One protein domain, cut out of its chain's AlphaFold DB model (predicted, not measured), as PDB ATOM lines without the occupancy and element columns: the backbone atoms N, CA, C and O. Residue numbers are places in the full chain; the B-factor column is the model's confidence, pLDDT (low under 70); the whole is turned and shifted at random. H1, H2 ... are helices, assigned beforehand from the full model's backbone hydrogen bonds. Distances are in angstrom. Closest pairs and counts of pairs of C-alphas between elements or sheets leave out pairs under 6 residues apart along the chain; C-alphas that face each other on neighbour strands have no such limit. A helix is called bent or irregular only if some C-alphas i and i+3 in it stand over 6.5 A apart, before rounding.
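What this domain is: This is residues 306 to 449 of the 468 residues of an uncharacterized protein of Lasiodiplodia theobromae (UniProt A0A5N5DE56). A body of helices at one end, in which the last helix, H7, packs on H1, H2 and H3, runs on into a long helical hairpin of H5 and H6 that sticks out as an arm. H7 folds back from the base of this arm and runs alongside H1, while H4 sits over H2 at the point where the chain turns into the arm. The printed part has 144 residues, with seven named helices, H1 to H7 in chain order, and no named strand; the class is all helix. The whole is loose, with a radius of gyration of the C-alphas of 20.6 A, and spans 71 by 24 by 22 A, the arm making much of its length.

How they stand to each other: H1, residues 306 to 319, and H2, residues 325 to 341, form a helical hairpin and touch, their closest C-alphas those of Cys 318 and Ala 331 at 4.8 A; the tilt of 33 degrees, opposite ways, is shallow, only just short of steep. H7, residues 426 to 448, is the hub. It touches H1 at a shallow tilt of 15 degrees, opposite ways, closest at the C-alphas of Ala 314 and Val 440, 4.7 A. It touches H2 with residues 428 to 437 alone, at a steep tilt of 45 degrees, the same way, closest at the C-alphas of Ala 330 and Leu 433, 4.6 A. H3, residues 352 to 362, touches H7 at a steep tilt of 54 degrees, closest at the C-alphas of Ser 362 and Gln 441, 5.0 A. H4, residues 368 to 373, touches H2 about perpendicular, at 78 degrees, closest at the C-alphas of Tyr 337 and Ile 370, 6.6 A. H5, residues 375 to 401, and H6, residues 410 to 421, form a helical hairpin and touch at a shallow tilt of 22 degrees, closest at the C-alphas of Met 388 and Leu 420, 5.9 A. H5 touches H7 at its residue 426 alone, 6.5 A from the C-alpha of Val 381 to that of Arg 426. H6 and H7 are apart. Every O i to N i+4 pair is within hydrogen-bond range in H1 to H6, and 16 of 19 are in H7.

Where its parts are: H1 begins at C-alpha 306, (236.634, 109.262, 100.624), and is 20.1 A long; H2 is 24.2 A. H3 is 15.1 A long and H4 is 8.6 A. H5, the longest, runs 39.4 A to C-alpha 401 at (202.622, 153.232, 130.980), and H6 is 16.3 A. H7 is 31.6 A long and ends at C-alpha 448, (232.136, 104.074, 110.085); it has a kink of 35 degrees near residue 442 and is irregular, C-alphas 443 and 446 being 7.2 A apart.

The domain as a whole: The C-alphas of Leu 350 and Glu 405, 71.8 A apart, are the two farthest apart. The printed part has no cut. The links are tight or short, and residues 403 to 408 stand free. Mean pLDDT of the printed part is 82.7; it is under 70 in 28 residues: 321 to 323, 344 to 347, 402 to 410 and 412 to 423.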
ATOM      1  N   GLU A 306     237.929 109.445  99.943       92.56
ATOM      2  CA  GLU A 306     236.634 109.262 100.624       92.56
ATOM      3  C   GLU A 306     236.605 109.903 102.027       92.56
ATOM      4  O   GLU A 306     235.583 110.468 102.438       92.56
ATOM      5  N   ILE A 307     237.715 109.844 102.776       92.75
ATOM      6  CA  ILE A 307     237.829 110.532 104.075       92.75
ATOM      7  C   ILE A 307     237.823 112.053 103.870       92.75
ATOM      8  O   ILE A 307     237.154 112.762 104.626       92.75
ATOM      9  N   GLU A 308     238.528 112.552 102.852       91.56
ATOM     10  CA  GLU A 308     238.585 113.976 102.517       91.56
ATOM     11  C   GLU A 308     237.210 114.507 102.103       91.56
ATOM     12  O   GLU A 308     236.755 115.491 102.680       91.56
ATOM     13  N   GLU A 309     236.481 113.800 101.240       92.62
ATOM     14  CA  GLU A 309     235.114 114.163 100.847       92.62
ATOM     15  C   GLU A 309     234.175 114.233 102.065       92.62
ATOM     16  O   GLU A 309     233.450 115.213 102.264       92.62
ATOM     17  N   CYS A 310     234.207 113.221 102.941       92.81
ATOM     18  CA  CYS A 310     233.389 113.220 104.157       92.81
ATOM     19  C   CYS A 310     233.760 114.376 105.103       92.81
ATOM     20  O   CYS A 310     232.881 114.969 105.744       92.81
ATOM     21  N   TRP A 311     235.048 114.709 105.193       91.62
ATOM     22  CA  TRP A 311     235.543 115.827 105.991       91.62
ATOM     23  C   TRP A 311     235.120 117.186 105.416       91.62
ATOM     24  O   TRP A 311     234.614 118.044 106.149       91.62
ATOM     25  N   GLU A 312     235.248 117.384 104.108       90.88
ATOM     26  CA  GLU A 312     234.783 118.586 103.412       90.88
ATOM     27  C   GLU A 312     233.274 118.784 103.579       90.88
ATOM     28  O   GLU A 312     232.813 119.883 103.901       90.88
ATOM     29  N   LEU A 313     232.484 117.715 103.465       91.31
ATOM     30  CA  LEU A 313     231.046 117.765 103.727       91.31
ATOM     31  C   LEU A 313     230.740 118.159 105.178       91.31
ATOM     32  O   LEU A 313     229.852 118.984 105.422       91.31
ATOM     33  N   ALA A 314     231.469 117.606 106.151       90.88
ATOM     34  CA  ALA A 314     231.299 117.936 107.565       90.88
ATOM     35  C   ALA A 314     231.624 119.413 107.860       90.88
ATOM     36  O   ALA A 314     230.860 120.097 108.550       90.88
ATOM     37  N   THR A 315     232.728 119.924 107.318       89.12
ATOM     38  CA  THR A 315     233.154 121.321 107.502       89.12
ATOM     39  C   THR A 315     232.240 122.303 106.765       89.12
ATOM     40  O   THR A 315     231.826 123.304 107.348       89.12
ATOM     41  N   THR A 316     231.807 121.990 105.543       89.44
ATOM     42  CA  THR A 316     230.876 122.830 104.764       89.44
ATOM     43  C   THR A 316     229.528 122.983 105.471       89.44
ATOM     44  O   THR A 316     228.962 124.078 105.514       89.44
ATOM     45  N   ARG A 317     229.034 121.919 106.118       84.81
ATOM     46  CA  ARG A 317     227.825 121.978 106.961       84.81
ATOM     47  C   ARG A 317     227.999 122.868 108.192       84.81
ATOM     48  O   ARG A 317     227.015 123.414 108.687       84.81
ATOM     49  N   CYS A 318     229.227 123.064 108.667       83.25
ATOM     50  CA  CYS A 318     229.522 124.028 109.725       83.25
ATOM     51  C   CYS A 318     229.587 125.469 109.208       83.25
ATOM     52  O   CYS A 318     229.381 126.378 109.998       83.25
ATOM     53  N   SER A 319     229.824 125.689 107.914       78.19
ATOM     54  CA  SER A 319     229.941 127.028 107.321       78.19
ATOM     55  C   SER A 319     228.612 127.630 106.855       78.19
ATOM     56  O   SER A 319     228.557 128.826 106.581       78.19
ATOM     57  N   SER A 320     227.528 126.846 106.769       71.94
ATOM     58  CA  SER A 320     226.215 127.383 106.393       71.94
ATOM     59  C   SER A 320     225.632 128.246 107.516       71.94
ATOM     60  O   SER A 320     225.134 127.756 108.536       71.94
ATOM     61  N   THR A 321     225.720 129.561 107.328       65.38
ATOM     62  CA  THR A 321     225.096 130.556 108.195       65.38
ATOM     63  C   THR A 321     223.614 130.653 107.856       65.38
ATOM     64  O   THR A 321     223.254 131.138 106.787       65.38
ATOM     65  N   ASN A 322     222.752 130.185 108.756       67.38
ATOM     66  CA  ASN A 322     221.347 130.598 108.755       67.38
ATOM     67  C   ASN A 322     221.232 132.050 109.251       67.38
ATOM     68  O   ASN A 322     222.145 132.558 109.899       67.38
ATOM     69  N   ASP A 323     220.063 132.660 109.051       68.88
ATOM     70  CA  ASP A 323     219.749 134.046 109.441       68.88
ATOM     71  C   ASP A 323     219.726 134.310 110.965       68.88
ATOM     72  O   ASP A 323     219.437 135.427 111.392       68.88
ATOM     73  N   SER A 324     219.994 133.303 111.811       84.75
ATOM     74  CA  SER A 324     219.939 133.443 113.272       84.75
ATOM     75  C   SER A 324     221.329 133.491 113.913       84.75
ATOM     76  O   SER A 324     222.200 132.666 113.634       84.75
ATOM     77  N   ILE A 325     221.519 134.431 114.844       83.62
ATOM     78  CA  ILE A 325     222.774 134.596 115.596       83.62
ATOM     79  C   ILE A 325     223.184 133.302 116.339       83.62
ATOM     80  O   ILE A 325     224.363 132.940 116.274       83.62
ATOM     81  N   PRO A 326     222.269 132.548 116.998       86.94
ATOM     82  CA  PRO A 326     222.625 131.276 117.632       86.94
ATOM     83  C   PRO A 326     223.166 130.232 116.651       86.94
ATOM     84  O   PRO A 326     224.088 129.494 117.003       86.94
ATOM     85  N   ASP A 327     222.637 130.186 115.425       87.56
ATOM     86  CA  ASP A 327     223.123 129.275 114.388       87.56
ATOM     87  C   ASP A 327     224.515 129.679 113.898       87.56
ATOM     88  O   ASP A 327     225.380 128.812 113.782       87.56
ATOM     89  N   THR A 328     224.767 130.975 113.672       87.81
ATOM     90  CA  THR A 328     226.101 131.482 113.300       87.81
ATOM     91  C   THR A 328     227.138 131.179 114.383       87.81
ATOM     92  O   THR A 328     228.253 130.742 114.091       87.81
ATOM     93  N   LEU A 329     226.767 131.365 115.652       88.75
ATOM     94  CA  LEU A 329     227.649 131.078 116.778       88.75
ATOM     95  C   LEU A 329     227.934 129.578 116.898       88.75
ATOM     96  O   LEU A 329     229.089 129.182 117.049       88.75
ATOM     97  N   ALA A 330     226.901 128.741 116.783       91.06
ATOM     98  CA  ALA A 330     227.033 127.289 116.796       91.06
ATOM     99  C   ALA A 330     227.921 126.778 115.649       91.06
ATOM    100  O   ALA A 330     228.807 125.956 115.882       91.06
ATOM    101  N   ALA A 331     227.724 127.301 114.437       90.75
ATOM    102  CA  ALA A 331     228.558 127.058 113.264       90.75
ATOM    103  C   ALA A 331     230.038 127.372 113.539       90.75
ATOM    104  O   ALA A 331     230.903 126.511 113.371       90.75
ATOM    105  N   SER A 332     230.322 128.571 114.058       89.62
ATOM    106  CA  SER A 332     231.681 129.001 114.405       89.62
ATOM    107  C   SER A 332     232.313 128.139 115.508       89.62
ATOM    108  O   SER A 332     233.473 127.732 115.399       89.62
ATOM    109  N   MET A 333     231.552 127.809 116.558       91.69
ATOM    110  CA  MET A 333     232.016 126.938 117.643       91.69
ATOM    111  C   MET A 333     232.344 125.532 117.137       91.69
ATOM    112  O   MET A 333     233.403 125.004 117.480       91.69
ATOM    113  N   MET A 334     231.467 124.944 116.318       92.06
ATOM    114  CA  MET A 334     231.666 123.613 115.747       92.06
ATOM    115  C   MET A 334     232.854 123.597 114.784       92.06
ATOM    116  O   MET A 334     233.747 122.771 114.943       92.06
ATOM    117  N   GLY A 335     232.922 124.547 113.846       89.62
ATOM    118  CA  GLY A 335     234.038 124.665 112.905       89.62
ATOM    119  C   GLY A 335     235.375 124.841 113.624       89.62
ATOM    120  O   GLY A 335     236.323 124.103 113.373       89.62
ATOM    121  N   GLY A 336     235.435 125.736 114.615       88.56
ATOM    122  CA  GLY A 336     236.636 125.924 115.429       88.56
ATOM    123  C   GLY A 336     237.021 124.689 116.252       88.56
ATOM    124  O   GLY A 336     238.208 124.440 116.461       88.56
ATOM    125  N   TYR A 337     236.042 123.906 116.716       90.31
ATOM    126  CA  TYR A 337     236.296 122.641 117.408       90.31
ATOM    127  C   TYR A 337     236.876 121.589 116.457       90.31
ATOM    128  O   TYR A 337     237.886 120.966 116.790       90.31
ATOM    129  N   LEU A 338     236.285 121.442 115.269       88.94
ATOM    130  CA  LEU A 338     236.747 120.535 114.220       88.94
ATOM    131  C   LEU A 338     238.185 120.853 113.800       88.94
ATOM    132  O   LEU A 338     239.036 119.974 113.893       88.94
ATOM    133  N   CYS A 339     238.485 122.111 113.462       85.69
ATOM    134  CA  CYS A 339     239.835 122.526 113.067       85.69
ATOM    135  C   CYS A 339     240.882 122.304 114.168       85.69
ATOM    136  O   CYS A 339     242.042 122.039 113.871       85.69
ATOM    137  N   LYS A 340     240.497 122.424 115.447       86.88
ATOM    138  CA  LYS A 340     241.420 122.217 116.572       86.88
ATOM    139  C   LYS A 340     241.669 120.736 116.864       86.88
ATOM    140  O   LYS A 340     242.762 120.386 117.298       86.88
ATOM    141  N   LYS A 341     240.644 119.891 116.727       84.88
ATOM    142  CA  LYS A 341     240.721 118.462 117.067       84.88
ATOM    143  C   LYS A 341     241.237 117.605 115.927       84.88
ATOM    144  O   LYS A 341     241.906 116.618 116.188       84.88
ATOM    145  N   VAL A 342     240.945 117.990 114.694       81.19
ATOM    146  CA  VAL A 342     241.373 117.273 113.502       81.19
ATOM    147  C   VAL A 342     242.133 118.270 112.638       81.19
ATOM    148  O   VAL A 342     241.549 119.035 111.873       81.19
ATOM    149  N   ALA A 343     243.457 118.283 112.785       72.62
ATOM    150  CA  ALA A 343     244.328 118.938 111.819       72.62
ATOM    151  C   ALA A 343     244.380 118.047 110.572       72.62
ATOM    152  O   ALA A 343     245.272 117.216 110.417       72.62
ATOM    153  N   TYR A 344     243.349 118.147 109.734       69.44
ATOM    154  CA  TYR A 344     243.230 117.300 108.559       69.44
ATOM    155  C   TYR A 344     244.058 117.872 107.407       69.44
ATOM    156  O   TYR A 344     243.813 118.983 106.940       69.44
ATOM    157  N   SER A 345     245.031 117.096 106.942       68.81
ATOM    158  CA  SER A 345     245.655 117.256 105.631       68.81
ATOM    159  C   SER A 345     245.567 115.931 104.877       68.81
ATOM    160  O   SER A 345     245.612 114.864 105.499       68.81
ATOM    161  N   SER A 346     245.512 115.981 103.547       63.41
ATOM    162  CA  SER A 346     245.508 114.786 102.688       63.41
ATOM    163  C   SER A 346     246.707 113.855 102.944       63.41
ATOM    164  O   SER A 346     246.614 112.640 102.770       63.41
ATOM    165  N   LYS A 347     247.823 114.389 103.465       67.00
ATOM    166  CA  LYS A 347     249.004 113.606 103.872       67.00
ATOM    167  C   LYS A 347     248.845 112.875 105.212       67.00
ATOM    168  O   LYS A 347     249.512 111.871 105.425       67.00
ATOM    169  N   THR A 348     247.977 113.346 106.107       72.31
ATOM    170  CA  THR A 348     247.822 112.836 107.489       72.31
ATOM    171  C   THR A 348     246.544 112.021 107.713       72.31
ATOM    172  O   THR A 348     246.299 111.555 108.826       72.31
ATOM    173  N   ALA A 349     245.713 111.859 106.680       74.94
ATOM    174  CA  ALA A 349     244.361 111.302 106.762       74.94
ATOM    175  C   ALA A 349     244.255 109.900 107.395       74.94
ATOM    176  O   ALA A 349     243.243 109.583 108.011       74.94
ATOM    177  N   LEU A 350     245.297 109.072 107.270       85.81
ATOM    178  CA  LEU A 350     245.305 107.679 107.744       85.81
ATOM    179  C   LEU A 350     245.969 107.498 109.115       85.81
ATOM    180  O   LEU A 350     246.187 106.376 109.563       85.81
ATOM    181  N   THR A 351     246.293 108.592 109.802       88.38
ATOM    182  CA  THR A 351     246.886 108.497 111.139       88.38
ATOM    183  C   THR A 351     245.861 108.000 112.171       88.38
ATOM    184  O   THR A 351     244.682 108.364 112.091       88.38
ATOM    185  N   PRO A 352     246.292 107.219 113.182       89.62
ATOM    186  CA  PRO A 352     245.419 106.791 114.278       89.62
ATOM    187  C   PRO A 352     244.730 107.964 114.985       89.62
ATOM    188  O   PRO A 352     243.551 107.880 115.312       89.62
ATOM    189  N   ASP A 353     245.426 109.096 115.125       89.88
ATOM    190  CA  ASP A 353     244.871 110.308 115.729       89.88
ATOM    191  C   ASP A 353     243.677 110.858 114.937       89.88
ATOM    192  O   ASP A 353     242.674 111.273 115.524       89.88
ATOM    193  N   VAL A 354     243.749 110.864 113.601       91.12
ATOM    194  CA  VAL A 354     242.624 111.298 112.758       91.12
ATOM    195  C   VAL A 354     241.441 110.350 112.932       91.12
ATOM    196  O   VAL A 354     240.319 110.818 113.146       91.12
ATOM    197  N   TYR A 355     241.683 109.037 112.921       93.31
ATOM    198  CA  TYR A 355     240.644 108.038 113.168       93.31
ATOM    199  C   TYR A 355     239.975 108.237 114.536       93.31
ATOM    200  O   TYR A 355     238.752 108.361 114.604       93.31
ATOM    201  N   ASP A 356     240.758 108.333 115.612       92.94
ATOM    202  CA  ASP A 356     240.244 108.452 116.977       92.94
ATOM    203  C   ASP A 356     239.435 109.738 117.171       92.94
ATOM    204  O   ASP A 356     238.364 109.717 117.787       92.94
ATOM    205  N   ASN A 357     239.890 110.860 116.605       92.75
ATOM    206  CA  ASN A 357     239.148 112.115 116.687       92.75
ATOM    207  C   ASN A 357     237.837 112.068 115.887       92.75
ATOM    208  O   ASN A 357     236.798 112.504 116.394       92.75
ATOM    209  N   LEU A 358     237.847 111.522 114.665       93.69
ATOM    210  CA  LEU A 358     236.631 111.379 113.857       93.69
ATOM    211  C   LEU A 358     235.645 110.391 114.490       93.69
ATOM    212  O   LEU A 358     234.439 110.648 114.504       93.69
ATOM    213  N   LEU A 359     236.148 109.305 115.084       94.19
ATOM    214  CA  LEU A 359     235.347 108.334 115.827       94.19
ATOM    215  C   LEU A 359     234.742 108.955 117.091       94.19
ATOM    216  O   LEU A 359     233.582 108.708 117.426       94.19
ATOM    217  N   TYR A 360     235.511 109.784 117.797       94.25
ATOM    218  CA  TYR A 360     235.026 110.516 118.959       94.25
ATOM    219  C   TYR A 360     233.884 111.468 118.585       94.25
ATOM    220  O   TYR A 360     232.847 111.480 119.250       94.25
ATOM    221  N   ILE A 361     234.031 112.224 117.492       93.69
ATOM    222  CA  ILE A 361     232.990 113.135 116.993       93.69
ATOM    223  C   ILE A 361     231.747 112.352 116.546       93.69
ATOM    224  O   ILE A 361     230.623 112.718 116.909       93.69
ATOM    225  N   SER A 362     231.927 111.247 115.816       94.00
ATOM    226  CA  SER A 362     230.812 110.428 115.323       94.00
ATOM    227  C   SER A 362     229.995 109.787 116.453       94.00
ATOM    228  O   SER A 362     228.790 109.586 116.303       94.00
ATOM    229  N   ARG A 363     230.621 109.531 117.611       94.69
ATOM    230  CA  ARG A 363     229.985 108.953 118.810       94.69
ATOM    231  C   ARG A 363     229.605 109.973 119.887       94.69
ATOM    232  O   ARG A 363     229.070 109.587 120.929       94.69
ATOM    233  N   MET A 364     229.872 111.258 119.665       94.25
ATOM    234  CA  MET A 364     229.591 112.320 120.629       94.25
ATOM    235  C   MET A 364     228.083 112.415 120.913       94.25
ATOM    236  O   MET A 364     227.280 112.656 120.013       94.25
ATOM    237  N   LYS A 365     227.681 112.224 122.176       93.50
ATOM    238  CA  LYS A 365     226.260 112.249 122.579       93.50
ATOM    239  C   LYS A 365     225.724 113.668 122.745       93.50
ATOM    240  O   LYS A 365     224.582 113.951 122.383       93.50
ATOM    241  N   ASP A 366     226.548 114.554 123.290       92.94
ATOM    242  CA  ASP A 366     226.183 115.931 123.593       92.94
ATOM    243  C   ASP A 366     227.305 116.906 123.236       92.94
ATOM    244  O   ASP A 366     228.469 116.542 123.094       92.94
ATOM    245  N   VAL A 367     226.925 118.173 123.096       94.00
ATOM    246  CA  VAL A 367     227.835 119.274 122.758       94.00
ATOM    247  C   VAL A 367     228.579 119.853 123.969       94.00
ATOM    248  O   VAL A 367     229.236 120.886 123.843       94.00
ATOM    249  N   GLY A 368     228.489 119.219 125.140       92.19
ATOM    250  CA  GLY A 368     229.142 119.638 126.383       92.19
ATOM    251  C   GLY A 368     230.643 119.885 126.218       92.19
ATOM    252  O   GLY A 368     231.077 121.004 126.495       92.19
ATOM    253  N   PRO A 369     231.422 118.943 125.648       91.88
ATOM    254  CA  PRO A 369     232.855 119.140 125.412       91.88
ATOM    255  C   PRO A 369     233.168 120.366 124.539       91.88
ATOM    256  O   PRO A 369     234.169 121.057 124.741       91.88
ATOM    257  N   ILE A 370     232.298 120.670 123.569       91.06
ATOM    258  CA  ILE A 370     232.450 121.832 122.686       91.06
ATOM    259  C   ILE A 370     232.147 123.117 123.462       91.06
ATOM    260  O   ILE A 370     232.917 124.077 123.394       91.06
ATOM    261  N   MET A 371     231.060 123.126 124.236       89.69
ATOM    262  CA  MET A 371     230.669 124.255 125.083       89.69
ATOM    263  C   MET A 371     231.737 124.577 126.136       89.69
ATOM    264  O   MET A 371     232.100 125.741 126.297       89.69
ATOM    265  N   GLU A 372     232.295 123.563 126.797       89.69
ATOM    266  CA  GLU A 372     233.388 123.710 127.768       89.69
ATOM    267  C   GLU A 372     234.637 124.317 127.126       89.69
ATOM    268  O   GLU A 372     235.226 125.252 127.670       89.69
ATOM    269  N   SER A 373     234.987 123.880 125.910       88.31
ATOM    270  CA  SER A 373     236.129 124.432 125.168       88.31
ATOM    271  C   SER A 373     235.986 125.924 124.814       88.31
ATOM    272  O   SER A 373     236.971 126.576 124.456       88.31
ATOM    273  N   LYS A 374     234.768 126.472 124.916       89.56
ATOM    274  CA  LYS A 374     234.402 127.858 124.587       89.56
ATOM    275  C   LYS A 374     233.668 128.556 125.741       89.56
ATOM    276  O   LYS A 374     232.905 129.493 125.510       89.56
ATOM    277  N   ALA A 375     233.933 128.158 126.987       86.50
ATOM    278  CA  ALA A 375     233.251 128.687 128.171       86.50
ATOM    279  C   ALA A 375     233.302 130.225 128.292       86.50
ATOM    280  O   ALA A 375     232.309 130.842 128.669       86.50
ATOM    281  N   ALA A 376     234.420 130.860 127.922       81.94
ATOM    282  CA  ALA A 376     234.552 132.322 127.950       81.94
ATOM    283  C   ALA A 376     233.580 133.029 126.989       81.94
ATOM    284  O   ALA A 376     232.992 134.049 127.339       81.94
ATOM    285  N   LEU A 377     233.375 132.459 125.800       83.06
ATOM    286  CA  LEU A 377     232.424 132.972 124.816       83.06
ATOM    287  C   LEU A 377     230.984 132.779 125.305       83.06
ATOM    288  O   LEU A 377     230.184 133.701 125.198       83.06
ATOM    289  N   LEU A 378     230.681 131.635 125.930       85.38
ATOM    290  CA  LEU A 378     229.375 131.383 126.550       85.38
ATOM    291  C   LEU A 378     229.067 132.327 127.716       85.38
ATOM    292  O   LEU A 378     227.926 132.742 127.853       85.38
ATOM    293  N   LYS A 379     230.069 132.742 128.495       83.88
ATOM    294  CA  LYS A 379     229.879 133.776 129.521       83.88
ATOM    295  C   LYS A 379     229.460 135.117 128.905       83.88
ATOM    296  O   LYS A 379     228.624 135.810 129.466       83.88
ATOM    297  N   GLY A 380     230.018 135.469 127.745       78.69
ATOM    298  CA  GLY A 380     229.587 136.644 126.988       78.69
ATOM    299  C   GLY A 380     228.148 136.521 126.480       78.69
ATOM    300  O   GLY A 380     227.402 137.490 126.553       78.69
ATOM    301  N   VAL A 381     227.751 135.324 126.028       83.62
ATOM    302  CA  VAL A 381     226.353 135.018 125.668       83.62
ATOM    303  C   VAL A 381     225.430 135.240 126.862       83.62
ATOM    304  O   VAL A 381     224.438 135.943 126.717       83.62
ATOM    305  N   ASP A 382     225.792 134.711 128.034       82.00
ATOM    306  CA  ASP A 382     225.004 134.848 129.263       82.00
ATOM    307  C   ASP A 382     224.831 136.339 129.651       82.00
ATOM    308  O   ASP A 382     223.716 136.774 129.918       82.00
ATOM    309  N   CYS A 383     225.885 137.165 129.565       79.94
ATOM    310  CA  CYS A 383     225.779 138.613 129.823       79.94
ATOM    311  C   CYS A 383     224.858 139.351 128.833       79.94
ATOM    312  O   CYS A 383     224.164 140.301 129.207       79.94
ATOM    313  N   VAL A 384     224.893 138.967 127.550       78.50
ATOM    314  CA  VAL A 384     224.011 139.551 126.526       78.50
ATOM    315  C   VAL A 384     222.566 139.153 126.802       78.50
ATOM    316  O   VAL A 384     221.698 140.017 126.743       78.50
ATOM    317  N   ASP A 385     222.318 137.890 127.147       80.50
ATOM    318  CA  ASP A 385     220.991 137.371 127.490       80.50
ATOM    319  C   ASP A 385     220.395 138.121 128.694       80.50
ATOM    320  O   ASP A 385     219.297 138.665 128.601       80.50
ATOM    321  N   GLU A 386     221.172 138.290 129.773       80.25
ATOM    322  CA  GLU A 386     220.777 139.090 130.946       80.25
ATOM    323  C   GLU A 386     220.431 140.541 130.570       80.25
ATOM    324  O   GLU A 386     219.438 141.100 131.038       80.25
ATOM    325  N   SER A 387     221.222 141.155 129.687       75.81
ATOM    326  CA  SER A 387     220.979 142.529 129.228       75.81
ATOM    327  C   SER A 387     219.714 142.643 128.366       75.81
ATOM    328  O   SER A 387     219.005 143.650 128.431       75.81
ATOM    329  N   MET A 388     219.423 141.623 127.553       77.88
ATOM    330  CA  MET A 388     218.209 141.554 126.734       77.88
ATOM    331  C   MET A 388     216.962 141.340 127.605       77.88
ATOM    332  O   MET A 388     215.944 141.988 127.354       77.88
ATOM    333  N   ASP A 389     217.053 140.521 128.656       77.06
ATOM    334  CA  ASP A 389     215.984 140.322 129.642       77.06
ATOM    335  C   ASP A 389     215.633 141.630 130.370       77.06
ATOM    336  O   ASP A 389     214.455 141.969 130.527       77.06
ATOM    337  N   GLU A 390     216.633 142.415 130.785       79.38
ATOM    338  CA  GLU A 390     216.397 143.732 131.395       79.38
ATOM    339  C   GLU A 390     215.757 144.722 130.410       79.38
ATOM    340  O   GLU A 390     214.803 145.426 130.757       79.38
ATOM    341  N   ALA A 391     216.209 144.736 129.152       75.81
ATOM    342  CA  ALA A 391     215.590 145.549 128.105       75.81
ATOM    343  C   ALA A 391     214.125 145.152 127.856       75.81
ATOM    344  O   ALA A 391     213.274 146.016 127.623       75.81
ATOM    345  N   GLN A 392     213.805 143.861 127.954       76.44
ATOM    346  CA  GLN A 392     212.446 143.355 127.795       76.44
ATOM    347  C   GLN A 392     211.536 143.793 128.948       76.44
ATOM    348  O   GLN A 392     210.404 144.223 128.708       76.44
ATOM    349  N   LYS A 393     212.031 143.750 130.192       79.69
ATOM    350  CA  LYS A 393     211.305 144.278 131.360       79.69
ATOM    351  C   LYS A 393     211.009 145.768 131.199       79.69
ATOM    352  O   LYS A 393     209.887 146.194 131.468       79.69
ATOM    353  N   LEU A 394     211.980 146.547 130.714       76.19
ATOM    354  CA  LEU A 394     211.799 147.973 130.439       76.19
ATOM    355  C   LEU A 394     210.764 148.213 129.329       76.19
ATOM    356  O   LEU A 394     209.897 149.070 129.481       76.19
ATOM    357  N   ALA A 395     210.812 147.446 128.238       75.56
ATOM    358  CA  ALA A 395     209.833 147.541 127.155       75.56
ATOM    359  C   ALA A 395     208.407 147.217 127.633       75.56
ATOM    360  O   ALA A 395     207.470 147.937 127.291       75.56
ATOM    361  N   ALA A 396     208.246 146.184 128.467       77.12
ATOM    362  CA  ALA A 396     206.964 145.839 129.079       77.12
ATOM    363  C   ALA A 396     206.467 146.938 130.034       77.12
ATOM    364  O   ALA A 396     205.288 147.287 130.007       77.12
ATOM    365  N   TYR A 397     207.365 147.521 130.836       80.38
ATOM    366  CA  TYR A 397     207.044 148.656 131.701       80.38
ATOM    367  C   TYR A 397     206.554 149.865 130.894       80.38
ATOM    368  O   TYR A 397     205.498 150.412 131.201       80.38
ATOM    369  N   MET A 398     207.278 150.245 129.836       76.44
ATOM    370  CA  MET A 398     206.879 151.347 128.955       76.44
ATOM    371  C   MET A 398     205.537 151.061 128.272       76.44
ATOM    372  O   MET A 398     204.680 151.935 128.243       76.44
ATOM    373  N   SER A 399     205.311 149.836 127.788       75.00
ATOM    374  CA  SER A 399     204.036 149.475 127.156       75.00
ATOM    375  C   SER A 399     202.842 149.646 128.095       75.00
ATOM    376  O   SER A 399     201.805 150.104 127.646       75.00
ATOM    377  N   ASN A 400     202.986 149.322 129.384       78.31
ATOM    378  CA  ASN A 400     201.910 149.489 130.368       78.31
ATOM    379  C   ASN A 400     201.684 150.954 130.777       78.31
ATOM    380  O   ASN A 400     200.646 151.273 131.347       78.31
ATOM    381  N   TYR A 401     202.674 151.828 130.564       74.81
ATOM    382  CA  TYR A 401     202.622 153.232 130.980       74.81
ATOM    383  C   TYR A 401     202.122 154.164 129.866       74.81
ATOM    384  O   TYR A 401     201.612 155.240 130.155       74.81
ATOM    385  N   PHE A 402     202.263 153.758 128.602       67.62
ATOM    386  CA  PHE A 402     201.895 154.546 127.417       67.62
ATOM    387  C   PHE A 402     200.637 154.018 126.696       67.62
ATOM    388  O   PHE A 402     200.470 154.267 125.506       67.62
ATOM    389  N   ASP A 403     199.747 153.300 127.394       58.84
ATOM    390  CA  ASP A 403     198.466 152.813 126.841       58.84
ATOM    391  C   ASP A 403     197.406 153.931 126.664       58.84
ATOM    392  O   ASP A 403     196.346 153.692 126.082       58.84
ATOM    393  N   ASP A 404     197.691 155.165 127.103       58.22
ATOM    394  CA  ASP A 404     196.797 156.319 126.949       58.22
ATOM    395  C   ASP A 404     196.882 156.933 125.527       58.22
ATOM    396  O   ASP A 404     197.634 157.859 125.230       58.22
ATOM    397  N   GLU A 405     196.086 156.330 124.642       55.22
ATOM    398  CA  GLU A 405     195.360 156.823 123.452       55.22
ATOM    399  C   GLU A 405     195.979 157.703 122.339       55.22
ATOM    400  O   GLU A 405     195.307 157.837 121.317       55.22
ATOM    401  N   GLU A 406     197.213 158.217 122.375       54.84
ATOM    402  CA  GLU A 406     197.695 159.066 121.248       54.84
ATOM    403  C   GLU A 406     198.999 158.650 120.556       54.84
ATOM    404  O   GLU A 406     199.359 159.232 119.529       54.84
ATOM    405  N   ASP A 407     199.680 157.601 121.021       56.53
ATOM    406  CA  ASP A 407     201.087 157.408 120.669       56.53
ATOM    407  C   ASP A 407     201.395 156.102 119.900       56.53
ATOM    408  O   ASP A 407     201.195 154.974 120.352       56.53
ATOM    409  N   ASN A 408     201.937 156.274 118.687       65.38
ATOM    410  CA  ASN A 408     202.174 155.289 117.612       65.38
ATOM    411  C   ASN A 408     203.255 154.215 117.926       65.38
ATOM    412  O   ASN A 408     203.853 153.624 117.024       65.38
ATOM    413  N   TRP A 409     203.549 153.964 119.204       63.38
ATOM    414  CA  TRP A 409     204.699 153.166 119.653       63.38
ATOM    415  C   TRP A 409     204.393 151.682 119.882       63.38
ATOM    416  O   TRP A 409     205.312 150.860 119.859       63.38
ATOM    417  N   GLY A 410     203.123 151.292 120.030       68.19
ATOM    418  CA  GLY A 410     202.720 149.899 120.271       68.19
ATOM    419  C   GLY A 410     203.282 148.874 119.263       68.19
ATOM    420  O   GLY A 410     203.791 147.831 119.679       68.19
ATOM    421  N   PRO A 411     203.248 149.127 117.938       71.31
ATOM    422  CA  PRO A 411     203.872 148.243 116.950       71.31
ATOM    423  C   PRO A 411     205.398 148.142 117.095       71.31
ATOM    424  O   PRO A 411     205.942 147.047 116.955       71.31
ATOM    425  N   ALA A 412     206.080 149.248 117.411       66.25
ATOM    426  CA  ALA A 412     207.532 149.291 117.591       66.25
ATOM    427  C   ALA A 412     207.974 148.549 118.864       66.25
ATOM    428  O   ALA A 412     208.923 147.769 118.814       66.25
ATOM    429  N   LEU A 413     207.245 148.704 119.974       66.75
ATOM    430  CA  LEU A 413     207.494 147.976 121.224       66.75
ATOM    431  C   LEU A 413     207.228 146.473 121.077       66.75
ATOM    432  O   LEU A 413     208.021 145.665 121.552       66.75
ATOM    433  N   ARG A 414     206.178 146.072 120.344       68.56
ATOM    434  CA  ARG A 414     205.939 144.656 120.006       68.56
ATOM    435  C   ARG A 414     207.017 144.083 119.084       68.56
ATOM    436  O   ARG A 414     207.380 142.917 119.229       68.56
ATOM    437  N   ALA A 415     207.536 144.873 118.143       65.62
ATOM    438  CA  ALA A 415     208.654 144.467 117.293       65.62
ATOM    439  C   ALA A 415     209.959 144.322 118.097       65.62
ATOM    440  O   ALA A 415     210.680 143.346 117.900       65.62
ATOM    441  N   ALA A 416     210.218 145.234 119.040       66.56
ATOM    442  CA  ALA A 416     211.350 145.162 119.959       66.56
ATOM    443  C   ALA A 416     211.247 143.948 120.897       66.56
ATOM    444  O   ALA A 416     212.182 143.158 120.951       66.56
ATOM    445  N   ASP A 417     210.100 143.717 121.547       66.31
ATOM    446  CA  ASP A 417     209.850 142.529 122.381       66.31
ATOM    447  C   ASP A 417     210.017 141.226 121.583       66.31
ATOM    448  O   ASP A 417     210.645 140.274 122.045       66.31
ATOM    449  N   LYS A 418     209.527 141.189 120.336       67.44
ATOM    450  CA  LYS A 418     209.739 140.051 119.435       67.44
ATOM    451  C   LYS A 418     211.222 139.855 119.094       67.44
ATOM    452  O   LYS A 418     211.667 138.712 119.055       67.44
ATOM    453  N   GLY A 419     211.977 140.931 118.862       64.19
ATOM    454  CA  GLY A 419     213.422 140.886 118.609       64.19
ATOM    455  C   GLY A 419     214.227 140.419 119.825       64.19
ATOM    456  O   GLY A 419     215.100 139.568 119.685       64.19
ATOM    457  N   LEU A 420     213.868 140.891 121.022       64.88
ATOM    458  CA  LEU A 420     214.471 140.486 122.295       64.88
ATOM    459  C   LEU A 420     214.165 139.017 122.629       64.88
ATOM    460  O   LEU A 420     215.049 138.291 123.068       64.88
ATOM    461  N   LYS A 421     212.957 138.525 122.312       63.50
ATOM    462  CA  LYS A 421     212.590 137.098 122.432       63.50
ATOM    463  C   LYS A 421     213.327 136.181 121.454       63.50
ATOM    464  O   LYS A 421     213.454 134.988 121.725       63.50
ATOM    465  N   MET A 422     213.805 136.707 120.324       61.91
ATOM    466  CA  MET A 422     214.736 135.994 119.437       61.91
ATOM    467  C   MET A 422     216.194 136.075 119.925       61.91
ATOM    468  O   MET A 422     217.099 135.610 119.231       61.91
ATOM    469  N   GLY A 423     216.412 136.661 121.105       62.22
ATOM    470  CA  GLY A 423     217.703 136.910 121.720       62.22
ATOM    471  C   GLY A 423     218.567 135.669 121.921       62.22
ATOM    472  O   GLY A 423     218.133 134.511 121.911       62.22
ATOM    473  N   MET A 424     219.854 135.957 122.067       71.50
ATOM    474  CA  MET A 424     220.949 135.004 122.081       71.50
ATOM    475  C   MET A 424     221.020 134.268 123.428       71.50
ATOM    476  O   MET A 424     221.936 134.492 124.203       71.50
ATOM    477  N   ASN A 425     220.079 133.364 123.708       79.19
ATOM    478  CA  ASN A 425     220.136 132.581 124.943       79.19
ATOM    479  C   ASN A 425     220.985 131.308 124.786       79.19
ATOM    480  O   ASN A 425     221.045 130.663 123.727       79.19
ATOM    481  N   ARG A 426     221.625 130.892 125.882       85.31
ATOM    482  CA  ARG A 426     222.516 129.718 125.923       85.31
ATOM    483  C   ARG A 426     221.823 128.415 125.523       85.31
ATOM    484  O   ARG A 426     222.465 127.510 124.982       85.31
ATOM    485  N   ARG A 427     220.513 128.302 125.762       87.38
ATOM    486  CA  ARG A 427     219.711 127.133 125.369       87.38
ATOM    487  C   ARG A 427     219.548 127.066 123.847       87.38
ATOM    488  O   ARG A 427     219.715 125.985 123.286       87.38
ATOM    489  N   SER A 428     219.293 128.191 123.185       88.62
ATOM    490  CA  SER A 428     219.218 128.307 121.727       88.62
ATOM    491  C   SER A 428     220.555 127.945 121.088       88.62
ATOM    492  O   SER A 428     220.583 127.080 120.217       88.62
ATOM    493  N   VAL A 429     221.671 128.486 121.594       89.81
ATOM    494  CA  VAL A 429     223.023 128.139 121.109       89.81
ATOM    495  C   VAL A 429     223.301 126.642 121.267       89.81
ATOM    496  O   VAL A 429     223.763 126.001 120.326       89.81
ATOM    497  N   LYS A 430     222.969 126.051 122.424       92.62
ATOM    498  CA  LYS A 430     223.121 124.605 122.656       92.62
ATOM    499  C   LYS A 430     222.295 123.776 121.668       92.62
ATOM    500  O   LYS A 430     222.802 122.791 121.134       92.62
ATOM    501  N   ASN A 431     221.045 124.159 121.415       92.31
ATOM    502  CA  ASN A 431     220.163 123.454 120.486       92.31
ATOM    503  C   ASN A 431     220.668 123.543 119.038       92.31
ATOM    504  O   ASN A 431     220.720 122.522 118.346       92.31
ATOM    505  N   SER A 432     221.092 124.732 118.601       92.12
ATOM    506  CA  SER A 432     221.712 124.952 117.292       92.12
ATOM    507  C   SER A 432     223.007 124.157 117.141       92.12
ATOM    508  O   SER A 432     223.212 123.484 116.133       92.12
ATOM    509  N   LEU A 433     223.847 124.128 118.177       93.75
ATOM    510  CA  LEU A 433     225.081 123.345 118.184       93.75
ATOM    511  C   LEU A 433     224.799 121.841 118.124       93.75
ATOM    512  O   LEU A 433     225.462 121.127 117.378       93.75
ATOM    513  N   GLN A 434     223.777 121.349 118.831       95.56
ATOM    514  CA  GLN A 434     223.369 119.942 118.758       95.56
ATOM    515  C   GLN A 434     222.836 119.575 117.366       95.56
ATOM    516  O   GLN A 434     223.031 118.454 116.892       95.56
ATOM    517  N   LYS A 435     222.150 120.504 116.691       94.19
ATOM    518  CA  LYS A 435     221.736 120.331 115.293       94.19
ATOM    519  C   LYS A 435     222.959 120.225 114.374       94.19
ATOM    520  O   LYS A 435     223.037 119.263 113.617       94.19
ATOM    521  N   LYS A 436     223.937 121.126 114.512       93.31
ATOM    522  CA  LYS A 436     225.193 121.080 113.743       93.31
ATOM    523  C   LYS A 436     226.015 119.823 114.011       93.31
ATOM    524  O   LYS A 436     226.520 119.223 113.069       93.31
ATOM    525  N   LEU A 437     226.082 119.363 115.259       95.12
ATOM    526  CA  LEU A 437     226.733 118.097 115.592       95.12
ATOM    527  C   LEU A 437     226.089 116.924 114.839       95.12
ATOM    528  O   LEU A 437     226.810 116.116 114.264       95.12
ATOM    529  N   ARG A 438     224.751 116.858 114.773       95.25
ATOM    530  CA  ARG A 438     224.049 115.824 113.993       95.25
ATOM    531  C   ARG A 438     224.348 115.918 112.499       95.25
ATOM    532  O   ARG A 438     224.631 114.902 111.881       95.25
ATOM    533  N   GLU A 439     224.358 117.127 111.938       94.19
ATOM    534  CA  GLU A 439     224.723 117.358 110.532       94.19
ATOM    535  C   GLU A 439     226.150 116.866 110.220       94.19
ATOM    536  O   GLU A 439     226.377 116.258 109.173       94.19
ATOM    537  N   VAL A 440     227.101 117.077 111.135       94.44
ATOM    538  CA  VAL A 440     228.475 116.560 111.023       94.44
ATOM    539  C   VAL A 440     228.510 115.038 111.159       94.44
ATOM    540  O   VAL A 440     229.136 114.364 110.347       94.44
ATOM    541  N   GLN A 441     227.804 114.472 112.137       95.31
ATOM    542  CA  GLN A 441     227.720 113.020 112.331       95.31
ATOM    543  C   GLN A 441     227.119 112.310 111.115       95.31
ATOM    544  O   GLN A 441     227.588 111.239 110.734       95.31
ATOM    545  N   ASP A 442     226.118 112.916 110.478       95.44
ATOM    546  CA  ASP A 442     225.525 112.410 109.244       95.44
ATOM    547  C   ASP A 442     226.528 112.406 108.084       95.44
ATOM    548  O   ASP A 442     226.505 111.479 107.278       95.44
ATOM    549  N   ALA A 443     227.410 113.409 108.004       94.88
ATOM    550  CA  ALA A 443     228.464 113.471 106.988       94.88
ATOM    551  C   ALA A 443     229.572 112.434 107.231       94.88
ATOM    552  O   ALA A 443     230.083 111.857 106.281       94.88
ATOM    553  N   LEU A 444     229.903 112.148 108.495       94.56
ATOM    554  CA  LEU A 444     230.934 111.167 108.863       94.56
ATOM    555  C   LEU A 444     230.434 109.714 108.880       94.56
ATOM    556  O   LEU A 444     231.241 108.788 108.932       94.56
ATOM    557  N   ARG A 445     229.115 109.488 108.859       94.88
ATOM    558  CA  ARG A 445     228.505 108.150 108.929       94.88
ATOM    559  C   ARG A 445     229.086 107.138 107.925       94.88
ATOM    560  O   ARG A 445     229.302 106.003 108.357       94.88
ATOM    561  N   PRO A 446     229.338 107.483 106.645       94.44
ATOM    562  CA  PRO A 446     229.865 106.529 105.669       94.44
ATOM    563  C   PRO A 446     231.199 105.901 106.095       94.44
ATOM    564  O   PRO A 446     231.370 104.695 105.942       94.44
ATOM    565  N   LEU A 447     232.084 106.676 106.734       92.88
ATOM    566  CA  LEU A 447     233.416 106.225 107.168       92.88
ATOM    567  C   LEU A 447     233.377 105.124 108.236       92.88
ATOM    568  O   LEU A 447     234.340 104.384 108.412       92.88
ATOM    569  N   PHE A 448     232.275 105.025 108.980       93.44
ATOM    570  CA  PHE A 448     232.136 104.074 110.085       93.44
ATOM    571  C   PHE A 448     231.138 102.954 109.783       93.44
ATOM    572  O   PHE A 448     230.879 102.097 110.634       93.44
ATOM    573  N   GLN A 449     230.569 102.924 108.577       91.25
ATOM    574  CA  GLN A 449     229.639 101.877 108.186       91.25
ATOM    575  C   GLN A 449     230.394 100.571 107.906       91.25
ATOM    576  O   GLN A 449     231.041 100.406 106.878       91.25
TER     577      GLN A 449